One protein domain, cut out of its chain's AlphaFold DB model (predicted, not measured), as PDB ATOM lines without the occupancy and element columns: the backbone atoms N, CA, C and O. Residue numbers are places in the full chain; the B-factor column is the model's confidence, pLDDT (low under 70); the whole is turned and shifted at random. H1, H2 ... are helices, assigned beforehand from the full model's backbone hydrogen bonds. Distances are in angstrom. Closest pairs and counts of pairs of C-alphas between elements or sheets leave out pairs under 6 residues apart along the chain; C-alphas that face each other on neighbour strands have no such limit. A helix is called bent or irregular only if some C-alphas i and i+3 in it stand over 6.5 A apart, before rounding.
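What this domain is: This is residues 2 to 49 of the 98 residues of an uncharacterized protein of Cryobacterium sp. Hh7 (UniProt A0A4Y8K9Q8). One long helix, H1, runs nearly the whole length of the model, and a short helix, H2, turns off at its far end, so that the two make an L with a long arm and a short foot. Residues 2 to 32, of which 3 to 32 belong to H1, stand free as the long arm of the L. The printed part has 48 residues, with two named helices in the order H1, H2 and no named strand, and its class is all helix. The whole is extended, with a radius of gyration of the C-alphas of 19.2 A, and its C-alphas span 60 by 18 by 6 A.

How they stand to each other: H1, residues 3 to 37, is the longest helix, and it is neither bent nor irregular, but only just: C-alphas 21 and 24 are 6.1 A apart. A tight link of 2 residues joins it to H2, residues 40 to 48. H1 and H2 only just touch, and only at the corner by their link, with 3 pairs of C-alphas within 8 A. H1 touches H2 with residues 36 to 37 alone. The closest C-alphas of the two helices are those of Ala 36 and Val 42, 6.1 A apart. Their lines are about perpendicular, at 82 degrees, and their centres are 30.4 A apart. Residues 37 to 42, of which 40 to 42 belong to H2, stand free. In H2 every O i to N i+4 pair is within hydrogen-bond range, and in H1 30 of 31 are.

Where its parts are: H1 begins at C-alpha 3, at (102.271, 94.054, 25.764), and ends at C-alpha 37, at (153.438, 90.634, 24.537), a length of 51.3 A. H2 begins at C-alpha 40 and ends at C-alpha 48, at (159.150, 94.044, 37.514), a length of 12.1 A.

The domain as a whole: The outline is a rod, and the two C-alphas farthest apart, those of Thr 2 and Ala 48, are 60.3 A apart. The printed part has no cut, and its one link between helices is tight. The mean pLDDT of the printed part is 86.2, and residue 5 is under 70.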
ATOM      1  N   THR A   2     101.346  94.635  20.941       74.25
ATOM      2  CA  THR A   2     100.820  94.021  22.174       74.25
ATOM      3  C   THR A   2     101.853  94.090  23.302       74.25
ATOM      4  O   THR A   2     103.056  94.161  23.056       74.25
ATOM      5  N   THR A   3     101.409  94.054  24.560       73.75
ATOM      6  CA  THR A   3     102.271  94.054  25.764       73.75
ATOM      7  C   THR A   3     103.358  92.972  25.736       73.75
ATOM      8  O   THR A   3     104.450  93.173  26.261       73.75
ATOM      9  N   THR A   4     103.092  91.849  25.070       71.50
ATOM     10  CA  THR A   4     104.047  90.758  24.839       71.50
ATOM     11  C   THR A   4     105.166  91.106  23.853       71.50
ATOM     12  O   THR A   4     106.306  90.708  24.083       71.50
ATOM     13  N   GLU A   5     104.891  91.876  22.794       68.38
ATOM     14  CA  GLU A   5     105.911  92.318  21.827       68.38
ATOM     15  C   GLU A   5     106.886  93.326  22.450       68.38
ATOM     16  O   GLU A   5     108.094  93.241  22.225       68.38
ATOM     17  N   LEU A   6     106.378  94.243  23.283       73.25
ATOM     18  CA  LEU A   6     107.204  95.208  24.021       73.25
ATOM     19  C   LEU A   6     108.139  94.506  25.021       73.25
ATOM     20  O   LEU A   6     109.333  94.801  25.060       73.25
ATOM     21  N   ALA A   7     107.631  93.518  25.765       74.12
ATOM     22  CA  ALA A   7     108.422  92.754  26.734       74.12
ATOM     23  C   ALA A   7     109.536  91.913  26.075       74.12
ATOM     24  O   ALA A   7     110.641  91.789  26.618       74.12
ATOM     25  N   LEU A   8     109.273  91.352  24.888       76.44
ATOM     26  CA  LEU A   8     110.280  90.621  24.114       76.44
ATOM     27  C   LEU A   8     111.402  91.550  23.630       76.44
ATOM     28  O   LEU A   8     112.580  91.205  23.757       76.44
ATOM     29  N   GLY A   9     111.047  92.737  23.128       81.62
ATOM     30  CA  GLY A   9     112.006  93.749  22.679       81.62
ATOM     31  C   GLY A   9     112.949  94.209  23.795       81.62
ATOM     32  O   GLY A   9     114.169  94.227  23.604       81.62
ATOM     33  N   ASP A  10     112.411  94.493  24.982       84.75
ATOM     34  CA  ASP A  10     113.216  94.893  26.144       84.75
ATOM     35  C   ASP A  10     114.151  93.775  26.617       84.75
ATOM     36  O   ASP A  10     115.326  94.019  26.904       84.75
ATOM     37  N   THR A  11     113.683  92.524  26.615       84.94
ATOM     38  CA  THR A  11     114.509  91.371  27.003       84.94
ATOM     39  C   THR A  11     115.705  91.189  26.063       84.94
ATOM     40  O   THR A  11     116.829  90.963  26.522       84.94
ATOM     41  N   ILE A  12     115.497  91.324  24.748       86.56
ATOM     42  CA  ILE A  12     116.571  91.240  23.747       86.56
ATOM     43  C   ILE A  12     117.574  92.380  23.947       86.56
ATOM     44  O   ILE A  12     118.783  92.138  23.969       86.56
ATOM     45  N   ARG A  13     117.091  93.610  24.157       87.00
ATOM     46  CA  ARG A  13     117.943  94.786  24.379       87.00
ATOM     47  C   ARG A  13     118.807  94.644  25.632       87.00
ATOM     48  O   ARG A  13     120.002  94.935  25.581       87.00
ATOM     49  N   ILE A  14     118.233  94.170  26.738       89.62
ATOM     50  CA  ILE A  14     118.958  93.951  27.999       89.62
ATOM     51  C   ILE A  14     120.052  92.895  27.812       89.62
ATOM     52  O   ILE A  14     121.197  93.123  28.206       89.62
ATOM     53  N   ARG A  15     119.734  91.769  27.160       88.44
ATOM     54  CA  ARG A  15     120.712  90.707  26.873       88.44
ATOM     55  C   ARG A  15     121.834  91.202  25.963       88.44
ATOM     56  O   ARG A  15     123.001  90.972  26.262       88.44
ATOM     57  N   ALA A  16     121.502  91.932  24.899       86.88
ATOM     58  CA  ALA A  16     122.494  92.516  23.998       86.88
ATOM     59  C   ALA A  16     123.446  93.468  24.741       86.88
ATOM     60  O   ALA A  16     124.664  93.362  24.599       86.88
ATOM     61  N   LEU A  17     122.916  94.345  25.600       89.88
ATOM     62  CA  LEU A  17     123.735  95.230  26.433       89.88
ATOM     63  C   LEU A  17     124.631  94.452  27.405       89.88
ATOM     64  O   LEU A  17     125.778  94.847  27.607       89.88
ATOM     65  N   ALA A  18     124.145  93.352  27.983       87.88
ATOM     66  CA  ALA A  18     124.944  92.500  28.863       87.88
ATOM     67  C   ALA A  18     126.139  91.868  28.125       87.88
ATOM     68  O   ALA A  18     127.258  91.886  28.644       87.88
ATOM     69  N   TYR A  19     125.938  91.388  26.893       90.75
ATOM     70  CA  TYR A  19     127.031  90.864  26.067       90.75
ATOM     71  C   TYR A  19     128.029  91.946  25.670       90.75
ATOM     72  O   TYR A  19     129.230  91.718  25.744       90.75
ATOM     73  N   VAL A  20     127.569  93.145  25.308       91.44
ATOM     74  CA  VAL A  20     128.475  94.254  24.973       91.44
ATOM     75  C   VAL A  20     129.309  94.659  26.191       91.44
ATOM     76  O   VAL A  20     130.522  94.806  26.085       91.44
ATOM     77  N   ARG A  21     128.689  94.773  27.373       86.75
ATOM     78  CA  ARG A  21     129.362  95.175  28.622       86.75
ATOM     79  C   ARG A  21     130.384  94.163  29.141       86.75
ATOM     80  O   ARG A  21     131.190  94.533  29.983       86.75
ATOM     81  N   THR A  22     130.361  92.922  28.663       91.44
ATOM     82  CA  THR A  22     131.291  91.862  29.085       91.44
ATOM     83  C   THR A  22     132.254  91.466  27.968       91.44
ATOM     84  O   THR A  22     133.466  91.438  28.169       91.44
ATOM     85  N   GLY A  23     131.729  91.236  26.767       92.44
ATOM     86  CA  GLY A  23     132.494  90.840  25.594       92.44
ATOM     87  C   GLY A  23     133.431  91.935  25.101       92.44
ATOM     88  O   GLY A  23     134.579  91.637  24.791       92.44
ATOM     89  N   VAL A  24     132.994  93.200  25.074       92.56
ATOM     90  CA  VAL A  24     133.860  94.293  24.598       92.56
ATOM     91  C   VAL A  24     135.062  94.494  25.527       92.56
ATOM     92  O   VAL A  24     136.183  94.460  25.015       92.56
ATOM     93  N   PRO A  25     134.906  94.619  26.863       89.69
ATOM     94  CA  PRO A  25     136.064  94.702  27.752       89.69
ATOM     95  C   PRO A  25     136.993  93.488  27.659       89.69
ATOM     96  O   PRO A  25     138.208  93.663  27.640       89.69
ATOM     97  N   ALA A  26     136.447  92.271  27.546       93.25
ATOM     98  CA  ALA A  26     137.253  91.055  27.423       93.25
ATOM     99  C   ALA A  26     138.076  91.026  26.124       93.25
ATOM    100  O   ALA A  26     139.271  90.736  26.159       93.25
ATOM    101  N   LEU A  27     137.461  91.372  24.988       93.62
ATOM    102  CA  LEU A  27     138.138  91.438  23.690       93.62
ATOM    103  C   LEU A  27     139.232  92.507  23.675       93.62
ATOM    104  O   LEU A  27     140.340  92.240  23.213       93.62
ATOM    105  N   ILE A  28     138.942  93.699  24.204       91.75
ATOM    106  CA  ILE A  28     139.932  94.776  24.304       91.75
ATOM    107  C   ILE A  28     141.081  94.353  25.222       91.75
ATOM    108  O   ILE A  28     142.238  94.527  24.853       91.75
ATOM    109  N   GLY A  29     140.782  93.754  26.379       89.62
ATOM    110  CA  GLY A  29     141.797  93.233  27.294       89.62
ATOM    111  C   GLY A  29     142.715  92.221  26.612       89.62
ATOM    112  O   GLY A  29     143.932  92.388  26.633       89.62
ATOM    113  N   ALA A  30     142.145  91.230  25.921       93.62
ATOM    114  CA  ALA A  30     142.909  90.228  25.181       93.62
ATOM    115  C   ALA A  30     143.791  90.852  24.087       93.62
ATOM    116  O   ALA A  30     144.962  90.494  23.958       93.62
ATOM    117  N   LEU A  31     143.255  91.813  23.329       95.06
ATOM    118  CA  LEU A  31     144.002  92.521  22.289       95.06
ATOM    119  C   LEU A  31     145.168  93.327  22.874       95.06
ATOM    120  O   LEU A  31     146.275  93.276  22.340       95.06
ATOM    121  N   LEU A  32     144.939  94.049  23.973       88.12
ATOM    122  CA  LEU A  32     145.972  94.830  24.653       88.12
ATOM    123  C   LEU A  32     147.060  93.930  25.241       88.12
ATOM    124  O   LEU A  32     148.239  94.227  25.075       88.12
ATOM    125  N   THR A  33     146.692  92.810  25.870       89.50
ATOM    126  CA  THR A  33     147.657  91.820  26.368       89.50
ATOM    127  C   THR A  33     148.475  91.222  25.227       89.50
ATOM    128  O   THR A  33     149.699  91.129  25.329       89.50
ATOM    129  N   TRP A  34     147.828  90.866  24.115       92.12
ATOM    130  CA  TRP A  34     148.521  90.383  22.925       92.12
ATOM    131  C   TRP A  34     149.503  91.426  22.386       92.12
ATOM    132  O   TRP A  34     150.652  91.092  22.107       92.12
ATOM    133  N   LEU A  35     149.105  92.694  22.302       90.06
ATOM    134  CA  LEU A  35     149.986  93.761  21.832       90.06
ATOM    135  C   LEU A  35     151.159  94.001  22.792       90.06
ATOM    136  O   LEU A  35     152.298  94.111  22.348       90.06
ATOM    137  N   ALA A  36     150.903  94.015  24.102       87.81
ATOM    138  CA  ALA A  36     151.942  94.149  25.121       87.81
ATOM    139  C   ALA A  36     152.966  93.005  25.043       87.81
ATOM    140  O   ALA A  36     154.162  93.252  25.161       87.81
ATOM    141  N   SER A  37     152.529  91.775  24.737       86.75
ATOM    142  CA  SER A  37     153.438  90.634  24.537       86.75
ATOM    143  C   SER A  37     154.378  90.788  23.331       86.75
ATOM    144  O   SER A  37     155.393  90.103  23.247       86.75
ATOM    145  N   ARG A  38     154.071  91.694  22.391       92.75
ATOM    146  CA  ARG A  38     154.939  92.005  21.243       92.75
ATOM    147  C   ARG A  38     156.001  93.057  21.556       92.75
ATOM    148  O   ARG A  38     156.893  93.247  20.734       92.75
ATOM    149  N   ILE A  39     155.917  93.733  22.703       93.25
ATOM    150  CA  ILE A  39     156.815  94.826  23.089       93.25
ATOM    151  C   ILE A  39     157.534  94.431  24.391       93.25
ATOM    152  O   ILE A  39     156.995  94.673  25.473       93.25
ATOM    153  N   PRO A  40     158.755  93.858  24.318       87.38
ATOM    154  CA  PRO A  40     159.463  93.322  25.485       87.38
ATOM    155  C   PRO A  40     159.606  94.328  26.629       87.38
ATOM    156  O   PRO A  40     159.284  94.013  27.766       87.38
ATOM    157  N   ALA A  41     159.935  95.583  26.312       87.56
ATOM    158  CA  ALA A  41     160.077  96.647  27.307       87.56
ATOM    159  C   ALA A  41     158.814  96.873  28.161       87.56
ATOM    160  O   ALA A  41     158.914  97.189  29.343       87.56
ATOM    161  N   VAL A  42     157.621  96.714  27.577       83.75
ATOM    162  CA  VAL A  42     156.349  96.862  28.304       83.75
ATOM    163  C   VAL A  42     156.101  95.644  29.184       83.75
ATOM    164  O   VAL A  42     155.675  95.787  30.329       83.75
ATOM    165  N   PHE A  43     156.372  94.451  28.660       82.12
ATOM    166  CA  PHE A  43     156.169  93.206  29.389       82.12
ATOM    167  C   PHE A  43     157.118  93.084  30.589       82.12
ATOM    168  O   PHE A  43     156.666  92.794  31.696       82.12
ATOM    169  N   ASP A  44     158.396  93.404  30.395       85.88
ATOM    170  CA  ASP A  44     159.427  93.359  31.436       85.88
ATOM    171  C   ASP A  44     159.157  94.389  32.538       85.88
ATOM    172  O   ASP A  44     159.243  94.072  33.723       85.88
ATOM    173  N   PHE A  45     158.741  95.604  32.164       85.31
ATOM    174  CA  PHE A  45     158.342  96.629  33.128       85.31
ATOM    175  C   PHE A  45     157.155  96.172  33.987       85.31
ATOM    176  O   PHE A  45     157.195  96.293  35.206       85.31
ATOM    177  N   LEU A  46     156.110  95.606  33.374       80.38
ATOM    178  CA  LEU A  46     154.938  95.114  34.109       80.38
ATOM    179  C   LEU A  46     155.264  93.915  35.010       80.38
ATOM    180  O   LEU A  46     154.651  93.760  36.068       80.38
ATOM    181  N   ALA A  47     156.213  93.070  34.604       81.56
ATOM    182  CA  ALA A  47     156.689  91.949  35.407       81.56
ATOM    183  C   ALA A  47     157.513  92.411  36.619       81.56
ATOM    184  O   ALA A  47     157.390  91.818  37.688       81.56
ATOM    185  N   ALA A  48     158.298  93.483  36.467       85.62
ATOM    186  CA  ALA A  48     159.150  94.044  37.514       85.62
ATOM    187  C   ALA A  48     158.388  94.827  38.600       85.62
ATOM    188  O   ALA A  48     158.959  95.131  39.642       85.62
ATOM    189  N   VAL A  49     157.116  95.172  38.373       85.25
ATOM    190  CA  VAL A  49     156.301  95.899  39.357       85.25
ATOM    191  C   VAL A  49     155.806  94.942  40.436       85.25
ATOM    192  O   VAL A  49     155.014  94.025  40.157       85.25
TER     193      VAL A  49